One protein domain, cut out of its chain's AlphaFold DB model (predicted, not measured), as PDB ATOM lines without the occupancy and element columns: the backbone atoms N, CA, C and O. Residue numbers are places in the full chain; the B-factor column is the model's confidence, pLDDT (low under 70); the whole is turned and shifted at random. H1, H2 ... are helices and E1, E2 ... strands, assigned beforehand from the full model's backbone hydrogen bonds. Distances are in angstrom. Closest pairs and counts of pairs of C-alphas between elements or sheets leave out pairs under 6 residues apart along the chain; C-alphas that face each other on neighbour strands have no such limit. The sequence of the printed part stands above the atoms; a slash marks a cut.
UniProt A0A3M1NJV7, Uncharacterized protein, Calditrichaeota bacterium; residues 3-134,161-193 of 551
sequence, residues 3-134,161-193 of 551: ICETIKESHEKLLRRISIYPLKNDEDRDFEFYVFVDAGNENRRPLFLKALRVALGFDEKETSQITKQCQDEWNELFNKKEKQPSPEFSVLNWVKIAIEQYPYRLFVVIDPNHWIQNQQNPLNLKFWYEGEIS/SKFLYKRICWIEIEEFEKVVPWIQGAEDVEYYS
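AT A GLANCE: This is residues 3 to 134 and 161 to 193 of the 551 residues of an uncharacterized protein of Calditrichaeota bacterium (UniProt A0A3M1NJV7). A small parallel sheet, E1 E2 E3, lies near the middle, with a cluster of three crossed helices, H2, H3 and H4, to one side of it and H1 and H8 out on the other side. The short helix H7 leads into E3, and H5 and H6 belong to a loosely joined stretch that ends at the cut. The printed part has 165 residues, with eight named helices and three named strands in the order H1 E1 H2 H3 H4 E2 H5 H6 H7 E3 H8; the class is mostly helix. It is compact, with a radius of gyration of the C-alphas of 17.4 A, and spans 55 by 44 by 27 A.

IN THESE COORDINATES: Find C-alpha 9 at (164.547, 146.535, 97.574); there H1 begins and runs to residue 17, 12.9 A. Next come E1, residues 33 to 38, 16.6 A, and H2, residues 47 to 56, 14.0 A. H3, residues 63 to 78, is the longest helix, 21.7 A, from C-alpha 63 at (189.209, 149.449, 114.656). Read on to H4, residues 91 to 101, 15.7 A, E2, residues 105 to 110, 16.1 A, H5, residues 112 to 115, and H6, residues 125 to 129. Beyond the cut look for H7, residues 162 to 167, E3, residues 168 to 172, 12.7 A, and H8, residues 173 to 182, 14.8 A, ending at C-alpha 182 at (154.143, 138.162, 108.203).

HOW THE PARTS SIT: Begin with the sheet: E1 and E2 are parallel at 16 degrees, with N 36 and O 107 2.8 A apart, within hydrogen-bond range. E2 and E3 are parallel at 35 degrees, with N 169 and O 106 at 2.8 A. E1, H2 H3 H4, E2 form a strand-helix-strand unit, two parallel neighbour strands with helices between. H2 touches H4 at a steep tilt of 48 degrees, closest at the C-alphas of Ala 55 and Leu 92, 4.8 A. H3 touches H2 with residues 63 to 70 alone, closest at the C-alphas of Val 54 and Thr 63, 6.1 A. H8 only grazes the sheet with residues 173 to 177. H1 and H8 are apart. Each O i to N i+4 pair is within hydrogen-bond range in H1, H2, H3 and H7, against 5 of 7 in H4, 3 of 6 in H8 and 0 of 1 in H6, where 2 of 2 O i to N i+3 pairs are; H5 is too short for such a pair.

THE WHOLE: The two C-alphas farthest apart, those of Ser 134 and Glu 187, are 57.4 A apart. Residues 135 to 160 are not printed, and C-alphas 134 and 161 are 19.0 A apart across the cut. The links H1 to E1 and H3 to H4 are long. Low confidence, under 70, covers 61 residues, among them 3 to 31 and 182 to 193.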
ATOM      1  N   ILE A   3     164.592 150.750 110.305       40.88
ATOM      2  CA  ILE A   3     165.338 149.485 110.072       40.88
ATOM      3  C   ILE A   3     166.609 149.680 109.244       40.88
ATOM      4  O   ILE A   3     166.522 150.190 108.136       40.88
ATOM      5  N   CYS A   4     167.786 149.263 109.715       36.91
ATOM      6  CA  CYS A   4     169.029 149.466 108.957       36.91
ATOM      7  C   CYS A   4     169.570 148.183 108.288       36.91
ATOM      8  O   CYS A   4     169.977 147.267 108.996       36.91
ATOM      9  N   GLU A   5     169.620 148.225 106.945       44.78
ATOM     10  CA  GLU A   5     170.370 147.415 105.956       44.78
ATOM     11  C   GLU A   5     169.942 145.998 105.499       44.78
ATOM     12  O   GLU A   5     168.999 145.405 105.999       44.78
ATOM     13  N   THR A   6     170.574 145.570 104.385       44.31
ATOM     14  CA  THR A   6     170.050 144.961 103.134       44.31
ATOM     15  C   THR A   6     168.843 144.037 103.231       44.31
ATOM     16  O   THR A   6     168.906 142.824 103.044       44.31
ATOM     17  N   ILE A   7     167.695 144.675 103.347       48.69
ATOM     18  CA  ILE A   7     166.408 144.116 102.979       48.69
ATOM     19  C   ILE A   7     166.282 144.209 101.445       48.69
ATOM     20  O   ILE A   7     166.680 145.219 100.863       48.69
ATOM     21  N   LYS A   8     165.780 143.161 100.762       54.66
ATOM     22  CA  LYS A   8     165.512 143.219  99.305       54.66
ATOM     23  C   LYS A   8     164.761 144.519  98.990       54.66
ATOM     24  O   LYS A   8     163.852 144.881  99.731       54.66
ATOM     25  N   GLU A   9     165.106 145.207  97.901       52.34
ATOM     26  CA  GLU A   9     164.547 146.535  97.574       52.34
ATOM     27  C   GLU A   9     162.999 146.567  97.603       52.34
ATOM     28  O   GLU A   9     162.391 147.568  97.986       52.34
ATOM     29  N   SER A  10     162.355 145.446  97.261       53.59
ATOM     30  CA  SER A  10     160.905 145.242  97.372       53.59
ATOM     31  C   SER A  10     160.387 145.349  98.813       53.59
ATOM     32  O   SER A  10     159.447 146.092  99.089       53.59
ATOM     33  N   HIS A  11     161.033 144.667  99.754       56.50
ATOM     34  CA  HIS A  11     160.697 144.711 101.175       56.50
ATOM     35  C   HIS A  11     161.026 146.086 101.795       56.50
ATOM     36  O   HIS A  11     160.307 146.550 102.673       56.50
ATOM     37  N   GLU A  12     162.060 146.787 101.314       50.19
ATOM     38  CA  GLU A  12     162.411 148.137 101.781       50.19
ATOM     39  C   GLU A  12     161.276 149.144 101.511       50.19
ATOM     40  O   GLU A  12     160.870 149.904 102.396       50.19
ATOM     41  N   LYS A  13     160.727 149.132 100.288       52.88
ATOM     42  CA  LYS A  13     159.587 149.980  99.895       52.88
ATOM     43  C   LYS A  13     158.338 149.662 100.715       52.88
ATOM     44  O   LYS A  13     157.611 150.581 101.095       52.88
ATOM     45  N   LEU A  14     158.114 148.386 101.013       53.03
ATOM     46  CA  LEU A  14     156.976 147.933 101.802       53.03
ATOM     47  C   LEU A  14     157.058 148.393 103.260       53.03
ATOM     48  O   LEU A  14     156.105 148.969 103.783       53.03
ATOM     49  N   LEU A  15     158.224 148.231 103.888       52.31
ATOM     50  CA  LEU A  15     158.479 148.729 105.236       52.31
ATOM     51  C   LEU A  15     158.196 150.238 105.314       52.31
ATOM     52  O   LEU A  15     157.461 150.677 106.205       52.31
ATOM     53  N   ARG A  16     158.659 151.027 104.328       49.78
ATOM     54  CA  ARG A  16     158.394 152.481 104.265       49.78
ATOM     55  C   ARG A  16     156.893 152.806 104.290       49.78
ATOM     56  O   ARG A  16     156.501 153.756 104.969       49.78
ATOM     57  N   ARG A  17     156.047 152.018 103.606       48.97
ATOM     58  CA  ARG A  17     154.578 152.209 103.562       48.97
ATOM     59  C   ARG A  17     153.910 152.011 104.929       48.97
ATOM     60  O   ARG A  17     153.038 152.797 105.287       48.97
ATOM     61  N   ILE A  18     154.348 151.037 105.731       45.38
ATOM     62  CA  ILE A  18     153.761 150.734 107.058       45.38
ATOM     63  C   ILE A  18     154.421 151.499 108.217       45.38
ATOM     64  O   ILE A  18     154.346 151.112 109.385       45.38
ATOM     65  N   SER A  19     155.038 152.641 107.905       43.78
ATOM     66  CA  SER A  19     155.766 153.495 108.851       43.78
ATOM     67  C   SER A  19     157.000 152.837 109.487       43.78
ATOM     68  O   SER A  19     157.368 153.136 110.632       43.78
ATOM     69  N   ILE A  20     157.661 151.963 108.727       48.53
ATOM     70  CA  ILE A  20     158.935 151.337 109.066       48.53
ATOM     71  C   ILE A  20     160.014 151.879 108.104       48.53
ATOM     72  O   ILE A  20     160.071 151.522 106.940       48.53
ATOM     73  N   TYR A  21     160.851 152.811 108.552       46.78
ATOM     74  CA  TYR A  21     161.774 153.585 107.724       46.78
ATOM     75  C   TYR A  21     163.189 153.004 107.729       46.78
ATOM     76  O   TYR A  21     163.913 153.150 108.711       46.78
ATOM     77  N   PRO A  22     163.634 152.397 106.627       42.62
ATOM     78  CA  PRO A  22     165.045 152.238 106.354       42.62
ATOM     79  C   PRO A  22     165.674 153.575 105.975       42.62
ATOM     80  O   PRO A  22     165.058 154.388 105.277       42.62
ATOM     81  N   LEU A  23     166.882 153.824 106.483       41.91
ATOM     82  CA  LEU A  23     167.589 155.089 106.290       41.91
ATOM     83  C   LEU A  23     167.720 155.414 104.793       41.91
ATOM     84  O   LEU A  23     168.356 154.689 104.033       41.91
ATOM     85  N   LYS A  24     167.121 156.538 104.383       36.84
ATOM     86  CA  LYS A  24     167.628 157.358 103.267       36.84
ATOM     87  C   LYS A  24     167.707 158.852 103.596       36.84
ATOM     88  O   LYS A  24     168.459 159.504 102.898       36.84
ATOM     89  N   ASN A  25     166.975 159.368 104.595       42.19
ATOM     90  CA  ASN A  25     167.084 160.736 105.136       42.19
ATOM     91  C   ASN A  25     166.485 160.783 106.558       42.19
ATOM     92  O   ASN A  25     165.446 160.163 106.792       42.19
ATOM     93  N   ASP A  26     167.133 161.511 107.473       48.53
ATOM     94  CA  ASP A  26     166.845 161.577 108.920       48.53
ATOM     95  C   ASP A  26     165.805 162.638 109.339       48.53
ATOM     96  O   ASP A  26     165.615 162.902 110.527       48.53
ATOM     97  N   GLU A  27     165.073 163.231 108.394       46.75
ATOM     98  CA  GLU A  27     164.155 164.335 108.698       46.75
ATOM     99  C   GLU A  27     162.768 163.836 109.172       46.75
ATOM    100  O   GLU A  27     161.998 163.213 108.434       46.75
ATOM    101  N   ASP A  28     162.483 164.118 110.448       49.91
ATOM    102  CA  ASP A  28     161.169 164.252 111.099       49.91
ATOM    103  C   ASP A  28     160.181 163.083 111.093       49.91
ATOM    104  O   ASP A  28     159.098 163.167 110.512       49.91
ATOM    105  N   ARG A  29     160.459 162.033 111.886       49.84
ATOM    106  CA  ARG A  29     159.398 161.146 112.410       49.84
ATOM    107  C   ARG A  29     159.702 160.613 113.815       49.84
ATOM    108  O   ARG A  29     160.784 160.066 114.065       49.84
ATOM    109  N   ASP A  30     158.703 160.732 114.692       53.91
ATOM    110  CA  ASP A  30     158.624 160.075 115.999       53.91
ATOM    111  C   ASP A  30     158.354 158.581 115.786       53.91
ATOM    112  O   ASP A  30     157.328 158.181 115.228       53.91
ATOM    113  N   PHE A  31     159.290 157.730 116.195       65.81
ATOM    114  CA  PHE A  31     159.159 156.285 116.051       65.81
ATOM    115  C   PHE A  31     159.210 155.606 117.406       65.81
ATOM    116  O   PHE A  31     160.045 155.925 118.240       65.81
ATOM    117  N   GLU A  32     158.356 154.607 117.582       70.19
ATOM    118  CA  GLU A  32     158.269 153.846 118.824       70.19
ATOM    119  C   GLU A  32     159.352 152.751 118.958       70.19
ATOM    120  O   GLU A  32     159.814 152.455 120.059       70.19
ATOM    121  N   PHE A  33     159.774 152.172 117.832       80.75
ATOM    122  CA  PHE A  33     160.731 151.061 117.749       80.75
ATOM    123  C   PHE A  33     161.846 151.389 116.745       80.75
ATOM    124  O   PHE A  33     161.611 152.116 115.780       80.75
ATOM    125  N   TYR A  34     163.041 150.833 116.903       81.50
ATOM    126  CA  TYR A  34     164.125 150.951 115.922       81.50
ATOM    127  C   TYR A  34     164.925 149.653 115.876       81.50
ATOM    128  O   TYR A  34     165.349 149.196 116.922       81.50
ATOM    129  N   VAL A  35     165.128 149.053 114.707       84.12
ATOM    130  CA  VAL A  35     165.714 147.720 114.520       84.12
ATOM    131  C   VAL A  35     166.930 147.805 113.598       84.12
ATOM    132  O   VAL A  35     166.809 148.055 112.412       84.12
ATOM    133  N   PHE A  36     168.134 147.565 114.084       85.06
ATOM    134  CA  PHE A  36     169.272 147.332 113.194       85.06
ATOM    135  C   PHE A  36     169.287 145.875 112.738       85.06
ATOM    136  O   PHE A  36     169.035 145.005 113.563       85.06
ATOM    137  N   VAL A  37     169.591 145.593 111.469       83.25
ATOM    138  CA  VAL A  37     169.754 144.219 110.968       83.25
ATOM    139  C   VAL A  37     171.178 144.057 110.450       83.25
ATOM    140  O   VAL A  37     171.544 144.620 109.421       83.25
ATOM    141  N   ASP A  38     172.010 143.302 111.167       83.00
ATOM    142  CA  ASP A  38     173.368 143.002 110.707       83.00
ATOM    143  C   ASP A  38     173.357 141.818 109.735       83.00
ATOM    144  O   ASP A  38     173.515 140.662 110.123       83.00
ATOM    145  N   ALA A  39     173.189 142.122 108.448       70.31
ATOM    146  CA  ALA A  39     173.134 141.141 107.364       70.31
ATOM    147  C   ALA A  39     174.505 140.533 106.977       70.31
ATOM    148  O   ALA A  39     174.621 139.894 105.932       70.31
ATOM    149  N   GLY A  40     175.571 140.772 107.752       73.06
ATOM    150  CA  GLY A  40     176.899 140.181 107.525       73.06
ATOM    151  C   GLY A  40     177.742 140.825 106.415       73.06
ATOM    152  O   GLY A  40     178.911 140.479 106.264       73.06
ATOM    153  N   ASN A  41     177.212 141.789 105.654       77.50
ATOM    154  CA  ASN A  41     177.981 142.518 104.641       77.50
ATOM    155  C   ASN A  41     178.720 143.721 105.255       77.50
ATOM    156  O   ASN A  41     178.142 144.796 105.426       77.50
ATOM    157  N   GLU A  42     180.013 143.551 105.541       75.62
ATOM    158  CA  GLU A  42     180.868 144.563 106.188       75.62
ATOM    159  C   GLU A  42     180.857 145.924 105.476       75.62
ATOM    160  O   GLU A  42     180.751 146.972 106.116       75.62
ATOM    161  N   ASN A  43     180.894 145.930 104.139       77.00
ATOM    162  CA  ASN A  43     180.998 147.167 103.361       77.00
ATOM    163  C   ASN A  43     179.760 148.049 103.492       77.00
ATOM    164  O   ASN A  43     179.871 149.276 103.496       77.00
ATOM    165  N   ARG A  44     178.588 147.425 103.598       77.31
ATOM    166  CA  ARG A  44     177.315 148.138 103.645       77.31
ATOM    167  C   ARG A  44     176.948 148.539 105.079       77.31
ATOM    168  O   ARG A  44     176.416 149.625 105.284       77.31
ATOM    169  N   ARG A  45     177.373 147.752 106.077       82.31
ATOM    170  CA  ARG A  45     177.022 147.939 107.493       82.31
ATOM    171  C   ARG A  45     177.109 149.419 107.942       82.31
ATOM    172  O   ARG A  45     178.157 150.053 107.750       82.31
ATOM    173  N   PRO A  46     176.051 149.969 108.578       85.44
ATOM    174  CA  PRO A  46     176.029 151.350 109.058       85.44
ATOM    175  C   PRO A  46     177.105 151.585 110.120       85.44
ATOM    176  O   PRO A  46     177.479 150.655 110.845       85.44
ATOM    177  N   LEU A  47     177.553 152.840 110.263       88.12
ATOM    178  CA  LEU A  47     178.591 153.196 111.236       88.12
ATOM    179  C   LEU A  47     178.227 152.731 112.650       88.12
ATOM    180  O   LEU A  47     179.076 152.161 113.326       88.12
ATOM    181  N   PHE A  48     176.961 152.874 113.057       89.50
ATOM    182  CA  PHE A  48     176.488 152.395 114.355       89.50
ATOM    183  C   PHE A  48     176.808 150.914 114.602       89.50
ATOM    184  O   PHE A  48     177.370 150.574 115.639       89.50
ATOM    185  N   LEU A  49     176.492 150.027 113.649       90.06
ATOM    186  CA  LEU A  49     176.744 148.593 113.797       90.06
ATOM    187  C   LEU A  49     178.239 148.259 113.726       90.06
ATOM    188  O   LEU A  49     178.700 147.400 114.474       90.06
ATOM    189  N   LYS A  50     179.006 148.952 112.873       90.31
ATOM    190  CA  LYS A  50     180.476 148.831 112.824       90.31
ATOM    191  C   LYS A  50     181.103 149.201 114.171       90.31
ATOM    192  O   LYS A  50     181.862 148.430 114.749       90.31
ATOM    193  N   ALA A  51     180.715 150.350 114.715       90.94
ATOM    194  CA  ALA A  51     181.152 150.832 116.016       90.94
ATOM    195  C   ALA A  51     180.708 149.910 117.158       90.94
ATOM    196  O   ALA A  51     181.496 149.635 118.057       90.94
ATOM    197  N   LEU A  52     179.480 149.385 117.113       91.19
ATOM    198  CA  LEU A  52     178.968 148.429 118.095       91.19
ATOM    199  C   LEU A  52     179.795 147.137 118.106       91.19
ATOM    200  O   LEU A  52     180.141 146.650 119.179       91.19
ATOM    201  N   ARG A  53     180.165 146.612 116.932       89.62
ATOM    202  CA  ARG A  53     181.039 145.435 116.818       89.62
ATOM    203  C   ARG A  53     182.436 145.694 117.367       89.62
ATOM    204  O   ARG A  53     182.927 144.884 118.151       89.62
ATOM    205  N   VAL A  54     183.039 146.841 117.045       88.56
ATOM    206  CA  VAL A  54     184.327 147.266 117.625       88.56
ATOM    207  C   VAL A  54     184.224 147.412 119.146       88.56
ATOM    208  O   VAL A  54     185.059 146.880 119.870       88.56
ATOM    209  N   ALA A  55     183.168 148.055 119.652       87.69
ATOM    210  CA  ALA A  55     182.934 148.234 121.087       87.69
ATOM    211  C   ALA A  55     182.735 146.906 121.839       87.69
ATOM    212  O   ALA A  55     183.012 146.833 123.036       87.69
ATOM    213  N   LEU A  56     182.256 145.867 121.152       85.88
ATOM    214  CA  LEU A  56     182.057 144.524 121.702       85.88
ATOM    215  C   LEU A  56     183.233 143.566 121.454       85.88
ATOM    216  O   LEU A  56     183.203 142.446 121.971       85.88
ATOM    217  N   GLY A  57     184.264 144.018 120.731       83.81
ATOM    218  CA  GLY A  57     185.516 143.289 120.520       83.81
ATOM    219  C   GLY A  57     185.562 142.365 119.309       83.81
ATOM    220  O   GLY A  57     186.408 141.483 119.277       83.81
ATOM    221  N   PHE A  58     184.673 142.533 118.329       81.69
ATOM    222  CA  PHE A  58     184.587 141.620 117.181       81.69
ATOM    223  C   PHE A  58     185.478 141.993 115.988       81.69
ATOM    224  O   PHE A  58     185.860 141.114 115.222       81.69
ATOM    225  N   ASP A  59     185.827 143.272 115.809       77.44
ATOM    226  CA  ASP A  59     186.453 143.754 114.566       77.44
ATOM    227  C   ASP A  59     187.771 144.516 114.831       77.44
ATOM    228  O   ASP A  59     187.871 145.733 114.658       77.44
ATOM    229  N   GLU A  60     188.830 143.798 115.227       72.31
ATOM    230  CA  GLU A  60     190.149 144.406 115.506       72.31
ATOM    231  C   GLU A  60     190.791 145.057 114.265       72.31
ATOM    232  O   GLU A  60     191.437 146.100 114.362       72.31
ATOM    233  N   LYS A  61     190.582 144.480 113.073       79.75
ATOM    234  CA  LYS A  61     191.237 144.924 111.827       79.75
ATOM    235  C   LYS A  61     190.776 146.305 111.355       79.75
ATOM    236  O   LYS A  61     191.580 147.060 110.815       79.75
ATOM    237  N   GLU A  62     189.509 146.643 111.576       81.00
ATOM    238  CA  GLU A  62     188.910 147.915 111.142       81.00
ATOM    239  C   GLU A  62     188.843 148.959 112.264       81.00
ATOM    240  O   GLU A  62     188.374 150.081 112.055       81.00
ATOM    241  N   THR A  63     189.341 148.615 113.458       85.44
ATOM    242  CA  THR A  63     189.209 149.449 114.656       85.44
ATOM    243  C   THR A  63     189.732 150.866 114.422       85.44
ATOM    244  O   THR A  63     189.068 151.819 114.817       85.44
ATOM    245  N   SER A  64     190.863 151.057 113.733       88.75
ATOM    246  CA  SER A  64     191.435 152.394 113.498       88.75
ATOM    247  C   SER A  64     190.565 153.275 112.592       88.75
ATOM    248  O   SER A  64     190.349 154.450 112.898       88.75
ATOM    249  N   GLN A  65     190.023 152.713 111.508       92.50
ATOM    250  CA  GLN A  65     189.152 153.427 110.575       92.50
ATOM    251  C   GLN A  65     187.815 153.779 111.229       92.50
ATOM    252  O   GLN A  65     187.385 154.931 111.158       92.50
ATOM    253  N   ILE A  66     187.187 152.811 111.899       90.44
ATOM    254  CA  ILE A  66     185.904 153.005 112.584       90.44
ATOM    255  C   ILE A  66     186.061 154.013 113.726       90.44
ATOM    256  O   ILE A  66     185.235 154.914 113.866       90.44
ATOM    257  N   THR A  67     187.151 153.927 114.496       90.62
ATOM    258  CA  THR A  67     187.473 154.895 115.558       90.62
ATOM    259  C   THR A  67     187.568 156.306 114.997       90.62
ATOM    260  O   THR A  67     187.001 157.225 115.581       90.62
ATOM    261  N   LYS A  68     188.225 156.485 113.843       91.50
ATOM    262  CA  LYS A  68     188.316 157.789 113.183       91.50
ATOM    263  C   LYS A  68     186.944 158.312 112.748       91.50
ATOM    264  O   LYS A  68     186.628 159.451 113.057       91.50
ATOM    265  N   GLN A  69     186.114 157.485 112.109       92.81
ATOM    266  CA  GLN A  69     184.755 157.882 111.702       92.81
ATOM    267  C   GLN A  69     183.885 158.277 112.904       92.81
ATOM    268  O   GLN A  69     183.250 159.327 112.890       92.81
ATOM    269  N   CYS A  70     183.917 157.482 113.979       90.38
ATOM    270  CA  CYS A  70     183.219 157.798 115.226       90.38
ATOM    271  C   CYS A  70     183.750 159.091 115.859       90.38
ATOM    272  O   CYS A  70     182.981 159.869 116.415       90.38
ATOM    273  N   GLN A  71     185.061 159.337 115.789       88.88
ATOM    274  CA  GLN A  71     185.681 160.555 116.305       88.88
ATOM    275  C   GLN A  71     185.273 161.787 115.493       88.88
ATOM    276  O   GLN A  71     185.039 162.844 116.077       88.88
ATOM    277  N   ASP A  72     185.184 161.657 114.171       88.00
ATOM    278  CA  ASP A  72     184.750 162.725 113.273       88.00
ATOM    279  C   ASP A  72     183.284 163.103 113.572       88.00
ATOM    280  O   ASP A  72     183.012 164.270 113.860       88.00
ATOM    281  N   GLU A  73     182.372 162.121 113.656       85.94
ATOM    282  CA  GLU A  73     180.977 162.359 114.069       85.94
ATOM    283  C   GLU A  73     180.873 162.887 115.509       85.94
ATOM    284  O   GLU A  73     180.069 163.770 115.796       85.94
ATOM    285  N   TRP A  74     181.707 162.404 116.436       83.38
ATOM    286  CA  TRP A  74     181.773 162.944 117.799       83.38
ATOM    287  C   TRP A  74     182.145 164.429 117.791       83.38
ATOM    288  O   TRP A  74     181.530 165.241 118.480       83.38
ATOM    289  N   ASN A  75     183.156 164.813 117.013       83.06
ATOM    290  CA  ASN A  75     183.608 166.199 116.940       83.06
ATOM    291  C   ASN A  75     182.526 167.116 116.354       83.06
ATOM    292  O   ASN A  75     182.324 168.221 116.867       83.06
ATOM    293  N   GLU A  76     181.791 166.635 115.349       81.31
ATOM    294  CA  GLU A  76     180.614 167.309 114.795       81.31
ATOM    295  C   GLU A  76     179.495 167.448 115.846       81.31
ATOM    296  O   GLU A  76     178.976 168.545 116.094       81.31
ATOM    297  N   LEU A  77     179.195 166.361 116.565       71.88
ATOM    298  CA  LEU A  77     178.204 166.329 117.640       71.88
ATOM    299  C   LEU A  77     178.581 167.187 118.847       71.88
ATOM    300  O   LEU A  77     177.685 167.614 119.561       71.88
ATOM    301  N   PHE A  78     179.840 167.511 119.098       71.12
ATOM    302  CA  PHE A  78     180.201 168.373 120.230       71.12
ATOM    303  C   PHE A  78     180.659 169.771 119.820       71.12
ATOM    304  O   PHE A  78     181.023 170.568 120.685       71.12
ATOM    305  N   ASN A  79     180.546 170.104 118.528       62.38
ATOM    306  CA  ASN A  79     180.768 171.437 117.963       62.38
ATOM    307  C   ASN A  79     182.084 172.077 118.445       62.38
ATOM    308  O   ASN A  79     182.175 173.280 118.711       62.38
ATOM    309  N   LYS A  80     183.115 171.246 118.621       60.69
ATOM    310  CA  LYS A  80     184.395 171.690 119.154       60.69
ATOM    311  C   LYS A  80     185.222 172.301 118.026       60.69
ATOM    312  O   LYS A  80     185.695 171.613 117.133       60.69
ATOM    313  N   LYS A  81     185.488 173.608 118.135       53.91
ATOM    314  CA  LYS A  81     186.652 174.249 117.489       53.91
ATOM    315  C   LYS A  81     187.989 173.732 118.056       53.91
ATOM    316  O   LYS A  81     189.048 174.067 117.529       53.91
ATOM    317  N   GLU A  82     187.959 172.951 119.135       51.62
ATOM    318  CA  GLU A  82     189.137 172.336 119.744       51.62
ATOM    319  C   GLU A  82     189.596 171.135 118.913       51.62
ATOM    320  O   GLU A  82     188.876 170.156 118.753       51.62
ATOM    321  N   LYS A  83     190.824 171.212 118.393       51.94
ATOM    322  CA  LYS A  83     191.438 170.184 117.536       51.94
ATOM    323  C   LYS A  83     191.835 168.898 118.271       51.94
ATOM    324  O   LYS A  83     192.421 168.022 117.641       51.94
ATOM    325  N   GLN A  84     191.590 168.792 119.577       51.44
ATOM    326  CA  GLN A  84     191.974 167.616 120.351       51.44
ATOM    327  C   GLN A  84     190.744 166.844 120.839       51.44
ATOM    328  O   GLN A  84     189.808 167.461 121.359       51.44
ATOM    329  N   PRO A  85     190.738 165.507 120.670       54.00
ATOM    330  CA  PRO A  85     189.680 164.662 121.198       54.00
ATOM    331  C   PRO A  85     189.625 164.815 122.719       54.00
ATOM    332  O   PRO A  85     190.663 164.959 123.367       54.00
ATOM    333  N   SER A  86     188.415 164.794 123.298       61.84
ATOM    334  CA  SER A  86     188.305 164.669 124.757       61.84
ATOM    335  C   SER A  86     189.092 163.421 125.177       61.84
ATOM    336  O   SER A  86     188.934 162.392 124.510       61.84
ATOM    337  N   PRO A  87     189.892 163.456 126.258       58.16
ATOM    338  CA  PRO A  87     190.546 162.262 126.807       58.16
ATOM    339  C   PRO A  87     189.565 161.114 127.134       58.16
ATOM    340  O   PRO A  87     189.988 159.996 127.404       58.16
ATOM    341  N   GLU A  88     188.258 161.369 127.076       70.31
ATOM    342  CA  GLU A  88     187.170 160.424 127.339       70.31
ATOM    343  C   GLU A  88     186.595 159.749 126.082       70.31
ATOM    344  O   GLU A  88     185.682 158.918 126.194       70.31
ATOM    345  N   PHE A  89     187.061 160.105 124.877       82.50
ATOM    346  CA  PHE A  89     186.552 159.466 123.667       82.50
ATOM    347  C   PHE A  89     186.949 157.989 123.629       82.50
ATOM    348  O   PHE A  89     188.114 157.610 123.727       82.50
ATOM    349  N   SER A  90     185.946 157.147 123.420       87.12
ATOM    350  CA  SER A  90     186.107 155.753 123.038       87.12
ATOM    351  C   SER A  90     184.966 155.381 122.103       87.12
ATOM    352  O   SER A  90     183.880 155.963 122.191       87.12
ATOM    353  N   VAL A  91     185.173 154.378 121.248       87.56
ATOM    354  CA  VAL A  91     184.100 153.855 120.386       87.56
ATOM    355  C   VAL A  91     182.902 153.411 121.229       87.56
ATOM    356  O   VAL A  91     181.764 153.701 120.881       87.56
ATOM    357  N   LEU A  92     183.142 152.809 122.397       87.44
ATOM    358  CA  LEU A  92     182.084 152.443 123.337       87.44
ATOM    359  C   LEU A  92     181.281 153.667 123.816       87.44
ATOM    360  O   LEU A  92     180.052 153.627 123.809       87.44
ATOM    361  N   ASN A  93     181.940 154.756 124.220       85.19
ATOM    362  CA  ASN A  93     181.234 155.970 124.636       85.19
ATOM    363  C   ASN A  93     180.480 156.613 123.469       85.19
ATOM    364  O   ASN A  93     179.355 157.066 123.664       85.19
ATOM    365  N   TRP A  94     181.042 156.590 122.258       87.94
ATOM    366  CA  TRP A  94     180.329 157.027 121.058       87.94
ATOM    367  C   TRP A  94     179.057 156.198 120.834       87.94
ATOM    368  O   TRP A  94     177.983 156.775 120.690       87.94
ATOM    369  N   VAL A  95     179.130 154.863 120.928       89.94
ATOM    370  CA  VAL A  95     177.959 153.977 120.784       89.94
ATOM    371  C   VAL A  95     176.895 154.303 121.834       89.94
ATOM    372  O   VAL A  95     175.713 154.377 121.502       89.94
ATOM    373  N   LYS A  96     177.284 154.549 123.093       86.81
ATOM    374  CA  LYS A  96     176.331 154.930 124.152       86.81
ATOM    375  C   LYS A  96     175.587 156.218 123.837       86.81
ATOM    376  O   LYS A  96     174.409 156.319 124.155       86.81
ATOM    377  N   ILE A  97     176.271 157.190 123.243       83.69
ATOM    378  CA  ILE A  97     175.683 158.470 122.843       83.69
ATOM    379  C   ILE A  97     174.786 158.282 121.618       83.69
ATOM    380  O   ILE A  97     173.647 158.740 121.632       83.69
ATOM    381  N   ALA A  98     175.246 157.536 120.611       85.75
ATOM    382  CA  ALA A  98     174.464 157.222 119.417       85.75
ATOM    383  C   ALA A  98     173.143 156.512 119.765       85.75
ATOM    384  O   ALA A  98     172.094 156.849 119.225       85.75
ATOM    385  N   ILE A  99     173.157 155.593 120.740       86.88
ATOM    386  CA  ILE A  99     171.955 154.884 121.213       86.88
ATOM    387  C   ILE A  99     170.829 155.829 121.656       86.88
ATOM    388  O   ILE A  99     169.647 155.498 121.538       86.88
ATOM    389  N   GLU A 100     171.167 157.009 122.163       83.06
ATOM    390  CA  GLU A 100     170.191 157.943 122.726       83.06
ATOM    391  C   GLU A 100     169.465 158.767 121.673       83.06
ATOM    392  O   GLU A 100     168.351 159.243 121.922       83.06
ATOM    393  N   GLN A 101     170.057 158.852 120.483       78.31
ATOM    394  CA  GLN A 101     169.435 159.429 119.295       78.31
ATOM    395  C   GLN A 101     168.310 158.528 118.765       78.31
ATOM    396  O   GLN A 101     167.402 158.988 118.065       78.31
ATOM    397  N   TYR A 102     168.315 157.244 119.139       80.56
ATOM    398  CA  TYR A 102     167.272 156.295 118.775       80.56
ATOM    399  C   TYR A 102     166.131 156.246 119.811       80.56
ATOM    400  O   TYR A 102     166.289 156.625 120.982       80.56
ATOM    401  N   PRO A 103     164.945 155.749 119.406       74.94
ATOM    402  CA  PRO A 103     163.858 155.408 120.317       74.94
ATOM    403  C   PRO A 103     164.293 154.521 121.488       74.94
ATOM    404  O   PRO A 103     165.342 153.870 121.488       74.94
ATOM    405  N   TYR A 104     163.449 154.465 122.514       80.50
ATOM    406  CA  TYR A 104     163.729 153.645 123.690       80.50
ATOM    407  C   TYR A 104     163.721 152.154 123.385       80.50
ATOM    408  O   TYR A 104     164.504 151.417 123.970       80.50
ATOM    409  N   ARG A 105     162.916 151.708 122.423       87.19
ATOM    410  CA  ARG A 105     162.892 150.306 122.005       87.19
ATOM    411  C   ARG A 105     163.831 150.132 120.822       87.19
ATOM    412  O   ARG A 105     163.424 150.267 119.668       87.19
ATOM    413  N   LEU A 106     165.104 149.922 121.141       89.69
ATOM    414  CA  LEU A 106     166.173 149.690 120.178       89.69
ATOM    415  C   LEU A 106     166.446 148.191 120.092       89.69
ATOM    416  O   LEU A 106     166.717 147.558 121.109       89.69
ATOM    417  N   PHE A 107     166.413 147.650 118.885       92.00
ATOM    418  CA  PHE A 107     166.663 146.256 118.580       92.00
ATOM    419  C   PHE A 107     167.887 146.143 117.687       92.00
ATOM    420  O   PHE A 107     168.118 146.997 116.828       92.00
ATOM    421  N   VAL A 108     168.647 145.075 117.871       91.44
ATOM    422  CA  VAL A 108     169.723 144.692 116.961       91.44
ATOM    423  C   VAL A 108     169.526 143.220 116.633       91.44
ATOM    424  O   VAL A 108     169.623 142.359 117.506       91.44
ATOM    425  N   VAL A 109     169.199 142.955 115.375       88.06
ATOM    426  CA  VAL A 109     169.076 141.623 114.803       88.06
ATOM    427  C   VAL A 109     170.455 141.196 114.325       88.06
ATOM    428  O   VAL A 109     171.077 141.906 113.531       88.06
ATOM    429  N   ILE A 110     170.933 140.058 114.817       89.12
ATOM    430  CA  ILE A 110     172.256 139.529 114.491       89.12
ATOM    431  C   ILE A 110     172.167 138.091 114.003       89.12
ATOM    432  O   ILE A 110     171.352 137.309 114.490       89.12
ATOM    433  N   ASP A 111     173.050 137.738 113.076       86.81
ATOM    434  CA  ASP A 111     173.369 136.345 112.785       86.81
ATOM    435  C   ASP A 111     174.435 135.865 113.782       86.81
ATOM    436  O   ASP A 111     175.559 136.388 113.751       86.81
ATOM    437  N   PRO A 112     174.126 134.888 114.657       84.31
ATOM    438  CA  PRO A 112     175.103 134.295 115.560       84.31
ATOM    439  C   PRO A 112     176.407 133.921 114.856       84.31
ATOM    440  O   PRO A 112     177.478 134.200 115.383       84.31
ATOM    441  N   ASN A 113     176.340 133.366 113.644       83.12
ATOM    442  CA  ASN A 113     177.508 132.874 112.917       83.12
ATOM    443  C   ASN A 113     178.479 133.998 112.535       83.12
ATOM    444  O   ASN A 113     179.692 133.799 112.547       83.12
ATOM    445  N   HIS A 114     177.968 135.202 112.267       78.12
ATOM    446  CA  HIS A 114     178.779 136.391 111.968       78.12
ATOM    447  C   HIS A 114     179.275 137.130 113.220       78.12
ATOM    448  O   HIS A 114     180.111 138.037 113.136       78.12
ATOM    449  N   TRP A 115     178.735 136.770 114.381       75.88
ATOM    450  CA  TRP A 115     179.057 137.344 115.682       75.88
ATOM    451  C   TRP A 115     179.764 136.340 116.593       75.88
ATOM    452  O   TRP A 115     179.890 136.594 117.780       75.88
ATOM    453  N   ILE A 116     180.252 135.214 116.067       69.56
ATOM    454  CA  ILE A 116     181.090 134.279 116.816       69.56
ATOM    455  C   ILE A 116     182.555 134.570 116.494       69.56
ATOM    456  O   ILE A 116     183.088 134.186 115.458       69.56
ATOM    457  N   GLN A 117     183.238 135.204 117.442       59.97
ATOM    458  CA  GLN A 117     184.673 135.018 117.629       59.97
ATOM    459  C   GLN A 117     184.871 134.430 119.024       59.97
ATOM    460  O   GLN A 117     184.260 134.892 119.985       59.97
ATOM    461  N   ASN A 118     185.674 133.370 119.144       55.47
ATOM    462  CA  ASN A 118     186.022 132.763 120.436       55.47
ATOM    463  C   ASN A 118     184.811 132.358 121.316       55.47
ATOM    464  O   ASN A 118     184.856 132.540 122.526       55.47
ATOM    465  N   GLN A 119     183.731 131.820 120.725       55.66
ATOM    466  CA  GLN A 119     182.483 131.406 121.416       55.66
ATOM    467  C   GLN A 119     181.649 132.539 122.051       55.66
ATOM    468  O   GLN A 119     180.715 132.282 122.811       55.66
ATOM    469  N   GLN A 120     181.928 133.796 121.720       68.00
ATOM    470  CA  GLN A 120     181.279 134.941 122.347       68.00
ATOM    471  C   GLN A 120     180.160 135.503 121.452       68.00
ATOM    472  O   GLN A 120     180.451 136.213 120.508       68.00
ATOM    473  N   ASN A 121     178.886 135.227 121.770       78.25
ATOM    474  CA  ASN A 121     177.698 135.744 121.062       78.25
ATOM    475  C   ASN A 121     176.857 136.666 121.982       78.25
ATOM    476  O   ASN A 121     176.463 136.195 123.049       78.25
ATOM    477  N   PRO A 122     176.492 137.910 121.588       82.00
ATOM    478  CA  PRO A 122     175.643 138.808 122.386       82.00
ATOM    479  C   PRO A 122     174.281 138.234 122.815       82.00
ATOM    480  O   PRO A 122     173.713 138.671 123.820       82.00
ATOM    481  N   LEU A 123     173.744 137.248 122.096       82.94
ATOM    482  CA  LEU A 123     172.514 136.550 122.483       82.94
ATOM    483  C   LEU A 123     172.730 135.634 123.692       82.94
ATOM    484  O   LEU A 123     171.835 135.500 124.530       82.94
ATOM    485  N   ASN A 124     173.925 135.057 123.841       81.81
ATOM    486  CA  ASN A 124     174.262 134.217 124.982       81.81
ATOM    487  C   ASN A 124     174.359 135.089 126.240       81.81
ATOM    488  O   ASN A 124     175.107 136.058 126.278       81.81
ATOM    489  N   LEU A 125     173.618 134.761 127.298       74.44
ATOM    490  CA  LEU A 125     173.711 135.498 128.561       74.44
ATOM    491  C   LEU A 125     175.142 135.496 129.096       74.44
ATOM    492  O   LEU A 125     175.646 136.546 129.485       74.44
ATOM    493  N   LYS A 126     175.824 134.351 129.012       75.88
ATOM    494  CA  LYS A 126     177.199 134.192 129.478       75.88
ATOM    495  C   LYS A 126     178.166 135.171 128.823       75.88
ATOM    496  O   LYS A 126     179.038 135.668 129.508       75.88
ATOM    497  N   PHE A 127     177.943 135.580 127.575       76.31
ATOM    498  CA  PHE A 127     178.736 136.629 126.923       76.31
ATOM    499  C   PHE A 127     178.866 137.898 127.774       76.31
ATOM    500  O   PHE A 127     179.919 138.527 127.794       76.31
ATOM    501  N   TRP A 128     177.809 138.283 128.484       76.38
ATOM    502  CA  TRP A 128     177.770 139.518 129.265       76.38
ATOM    503  C   TRP A 128     178.249 139.349 130.709       76.38
ATOM    504  O   TRP A 128     178.496 140.351 131.379       76.38
ATOM    505  N   TYR A 129     178.378 138.104 131.174       67.75
ATOM    506  CA  TYR A 129     178.738 137.758 132.552       67.75
ATOM    507  C   TYR A 129     180.060 136.973 132.663       67.75
ATOM    508  O   TYR A 129     180.613 136.890 133.753       67.75
ATOM    509  N   GLU A 130     180.596 136.436 131.561       53.06
ATOM    510  CA  GLU A 130     181.894 135.758 131.475       53.06
ATOM    511  C   GLU A 130     183.023 136.789 131.404       53.06
ATOM    512  O   GLU A 130     183.600 137.087 130.362       53.06
ATOM    513  N   GLY A 131     183.336 137.321 132.574       49.50
ATOM    514  CA  GLY A 131     184.698 137.341 133.065       49.50
ATOM    515  C   GLY A 131     184.607 136.732 134.454       49.50
ATOM    516  O   GLY A 131     183.882 137.264 135.293       49.50
ATOM    517  N   GLU A 132     185.275 135.605 134.706       40.41
ATOM    518  CA  GLU A 132     185.565 135.268 136.094       40.41
ATOM    519  C   GLU A 132     186.304 136.481 136.662       40.41
ATOM    520  O   GLU A 132     187.416 136.808 136.244       40.41
ATOM    521  N   ILE A 133     185.671 137.189 137.596       45.06
ATOM    522  CA  ILE A 133     186.444 137.872 138.618       45.06
ATOM    523  C   ILE A 133     187.082 136.706 139.369       45.06
ATOM    524  O   ILE A 133     186.469 136.173 140.288       45.06
ATOM    525  N   SER A 134     188.231 136.205 138.904       42.19
ATOM    526  CA  SER A 134     188.982 135.258 139.714       42.19
ATOM    527  C   SER A 134     189.254 135.954 141.047       42.19
ATOM    528  O   SER A 134     189.413 137.180 141.090       42.19
ATOM    529  N   SER A 161     179.840 146.177 128.411       81.69
ATOM    530  CA  SER A 161     179.046 147.284 128.953       81.69
ATOM    531  C   SER A 161     177.625 146.834 129.311       81.69
ATOM    532  O   SER A 161     176.827 146.480 128.435       81.69
ATOM    533  N   LYS A 162     177.299 146.884 130.611       82.19
ATOM    534  CA  LYS A 162     175.964 146.570 131.147       82.19
ATOM    535  C   LYS A 162     174.896 147.480 130.547       82.19
ATOM    536  O   LYS A 162     173.754 147.052 130.381       82.19
ATOM    537  N   PHE A 163     175.272 148.703 130.176       86.94
ATOM    538  CA  PHE A 163     174.409 149.597 129.419       86.94
ATOM    539  C   PHE A 163     173.961 148.952 128.105       86.94
ATOM    540  O   PHE A 163     172.763 148.810 127.890       86.94
ATOM    541  N   LEU A 164     174.894 148.501 127.256       89.75
ATOM    542  CA  LEU A 164     174.564 147.895 125.957       89.75
ATOM    543  C   LEU A 164     173.686 146.650 126.122       89.75
ATOM    544  O   LEU A 164     172.685 146.510 125.420       89.75
ATOM    545  N   TYR A 165     174.016 145.797 127.098       88.19
ATOM    546  CA  TYR A 165     173.225 144.616 127.453       88.19
ATOM    547  C   TYR A 165     171.771 144.955 127.789       88.19
ATOM    548  O   TYR A 165     170.855 144.304 127.298       88.19
ATOM    549  N   LYS A 166     171.553 145.971 128.631       88.88
ATOM    550  CA  LYS A 166     170.215 146.358 129.093       88.88
ATOM    551  C   LYS A 166     169.467 147.235 128.094       88.88
ATOM    552  O   LYS A 166     168.240 147.286 128.132       88.88
ATOM    553  N   ARG A 167     170.174 147.971 127.237       90.31
ATOM    554  CA  ARG A 167     169.591 149.023 126.396       90.31
ATOM    555  C   ARG A 167     169.219 148.556 124.992       90.31
ATOM    556  O   ARG A 167     168.311 149.147 124.403       90.31
ATOM    557  N   ILE A 168     169.894 147.526 124.481       92.69
ATOM    558  CA  ILE A 168     169.635 146.919 123.173       92.69
ATOM    559  C   ILE A 168     168.872 145.607 123.364       92.69
ATOM    560  O   ILE A 168     169.331 144.720 124.077       92.69
ATOM    561  N   CYS A 169     167.737 145.469 122.681       94.38
ATOM    562  CA  CYS A 169     167.021 144.209 122.546       94.38
ATOM    563  C   CYS A 169     167.630 143.392 121.399       94.38
ATOM    564  O   CYS A 169     167.405 143.667 120.220       94.38
ATOM    565  N   TRP A 170     168.428 142.392 121.748       92.56
ATOM    566  CA  TRP A 170     169.093 141.523 120.781       92.56
ATOM    567  C   TRP A 170     168.119 140.474 120.247       92.56
ATOM    568  O   TRP A 170     167.405 139.844 121.027       92.56
ATOM    569  N   ILE A 171     168.087 140.300 118.929       92.06
ATOM    570  CA  ILE A 171     167.221 139.336 118.244       92.06
ATOM    571  C   ILE A 171     168.089 138.474 117.329       92.06
ATOM    572  O   ILE A 171     169.000 138.971 116.671       92.06
ATOM    573  N   GLU A 172     167.814 137.178 117.284       90.62
ATOM    574  CA  GLU A 172     168.460 136.272 116.338       90.62
ATOM    575  C   GLU A 172     167.863 136.432 114.940       90.62
ATOM    576  O   GLU A 172     166.643 136.536 114.789       90.62
ATOM    577  N   ILE A 173     168.710 136.442 113.908       86.44
ATOM    578  CA  ILE A 173     168.258 136.607 112.525       86.44
ATOM    579  C   ILE A 173     167.256 135.526 112.124       86.44
ATOM    580  O   ILE A 173     166.239 135.867 111.539       86.44
ATOM    581  N   GLU A 174     167.457 134.267 112.525       86.19
ATOM    582  CA  GLU A 174     166.525 133.174 112.218       86.19
ATOM    583  C   GLU A 174     165.143 133.415 112.832       86.19
ATOM    584  O   GLU A 174     164.112 133.105 112.236       86.19
ATOM    585  N   GLU A 175     165.099 133.981 114.039       87.38
ATOM    586  CA  GLU A 175     163.843 134.327 114.692       87.38
ATOM    587  C   GLU A 175     163.155 135.501 113.989       87.38
ATOM    588  O   GLU A 175     161.954 135.455 113.714       87.38
ATOM    589  N   PHE A 176     163.924 136.540 113.661       86.00
ATOM    590  CA  PHE A 176     163.434 137.683 112.903       86.00
ATOM    591  C   PHE A 176     162.903 137.251 111.530       86.00
ATOM    592  O   PHE A 176     161.812 137.645 111.128       86.00
ATOM    593  N   GLU A 177     163.624 136.382 110.829       80.75
ATOM    594  CA  GLU A 177     163.247 135.854 109.523       80.75
ATOM    595  C   GLU A 177     161.973 135.016 109.564       80.75
ATOM    596  O   GLU A 177     161.237 135.041 108.586       80.75
ATOM    597  N   LYS A 178     161.640 134.342 110.675       82.69
ATOM    598  CA  LYS A 178     160.346 133.646 110.811       82.69
ATOM    599  C   LYS A 178     159.166 134.615 110.761       82.69
ATOM    600  O   LYS A 178     158.133 134.277 110.194       82.69
ATOM    601  N   VAL A 179     159.314 135.820 111.315       78.56
ATOM    602  CA  VAL A 179     158.243 136.834 111.348       78.56
ATOM    603  C   VAL A 179     158.281 137.802 110.166       78.56
ATOM    604  O   VAL A 179     157.302 138.499 109.913       78.56
ATOM    605  N   VAL A 180     159.367 137.841 109.391       70.25
ATOM    606  CA  VAL A 180     159.450 138.639 108.155       70.25
ATOM    607  C   VAL A 180     158.380 138.231 107.121       70.25
ATOM    608  O   VAL A 180     157.765 139.123 106.540       70.25
ATOM    609  N   PRO A 181     158.048 136.946 106.898       70.38
ATOM    610  CA  PRO A 181     156.917 136.551 106.065       70.38
ATOM    611  C   PRO A 181     155.573 137.148 106.485       70.38
ATOM    612  O   PRO A 181     154.717 137.361 105.632       70.38
ATOM    613  N   TRP A 182     155.379 137.506 107.758       63.94
ATOM    614  CA  TRP A 182     154.143 138.162 108.203       63.94
ATOM    615  C   TRP A 182     153.937 139.540 107.605       63.94
ATOM    616  O   TRP A 182     152.803 140.004 107.516       63.94
ATOM    617  N   ILE A 183     155.019 140.196 107.200       63.41
ATOM    618  CA  ILE A 183     154.963 141.453 106.466       63.41
ATOM    619  C   ILE A 183     155.120 141.234 104.957       63.41
ATOM    620  O   ILE A 183     154.860 142.167 104.211       63.41
ATOM    621  N   GLN A 184     155.481 140.032 104.486       49.62
ATOM    622  CA  GLN A 184     155.435 139.668 103.063       49.62
ATOM    623  C   GLN A 184     153.969 139.475 102.635       49.62
ATOM    624  O   GLN A 184     153.128 139.008 103.411       49.62
ATOM    625  N   GLY A 185     153.596 139.911 101.431       50.59
ATOM    626  CA  GLY A 185     152.191 139.846 101.017       50.59
ATOM    627  C   GLY A 185     151.284 140.951 101.499       50.59
ATOM    628  O   GLY A 185     150.069 140.773 101.501       50.59
ATOM    629  N   ALA A 186     151.832 142.042 102.010       51.94
ATOM    630  CA  ALA A 186     151.138 143.309 101.881       51.94
ATOM    631  C   ALA A 186     151.373 143.750 100.426       51.94
ATOM    632  O   ALA A 186     152.500 144.038 100.040       51.94
ATOM    633  N   GLU A 187     150.345 143.612  99.601       39.50
ATOM    634  CA  GLU A 187     150.265 143.832  98.153       39.50
ATOM    635  C   GLU A 187     151.250 143.082  97.234       39.50
ATOM    636  O   GLU A 187     151.061 143.124  96.029       39.50
ATOM    637  N   ASP A 188     152.207 142.299  97.744       38.06
ATOM    638  CA  ASP A 188     152.941 141.298  96.954       38.06
ATOM    639  C   ASP A 188     153.344 140.085  97.814       38.06
ATOM    640  O   ASP A 188     154.244 140.199  98.650       38.06
ATOM    641  N   VAL A 189     152.732 138.918  97.538       31.25
ATOM    642  CA  VAL A 189     153.130 137.530  97.917       31.25
ATOM    643  C   VAL A 189     152.261 136.778  98.951       31.25
ATOM    644  O   VAL A 189     151.806 137.294  99.958       31.25
ATOM    645  N   GLU A 190     152.056 135.489  98.688       27.69
ATOM    646  CA  GLU A 190     151.258 134.536  99.462       27.69
ATOM    647  C   GLU A 190     152.078 133.656 100.447       27.69
ATOM    648  O   GLU A 190     153.102 133.093 100.072       27.69
ATOM    649  N   TYR A 191     151.536 133.558 101.677       29.50
ATOM    650  CA  TYR A 191     151.549 132.549 102.776       29.50
ATOM    651  C   TYR A 191     152.825 131.845 103.306       29.50
ATOM    652  O   TYR A 191     153.573 131.271 102.532       29.50
ATOM    653  N   TYR A 192     152.987 131.800 104.656       31.69
ATOM    654  CA  TYR A 192     152.920 130.620 105.576       31.69
ATOM    655  C   TYR A 192     152.872 131.063 107.079       31.69
ATOM    656  O   TYR A 192     153.293 132.166 107.420       31.69
ATOM    657  N   SER A 193     152.275 130.235 107.956       29.98
ATOM    658  CA  SER A 193     151.622 130.543 109.258       29.98
ATOM    659  C   SER A 193     152.475 130.453 110.541       29.98
ATOM    660  O   SER A 193     153.400 129.650 110.609       29.98
TER     661      SER A 193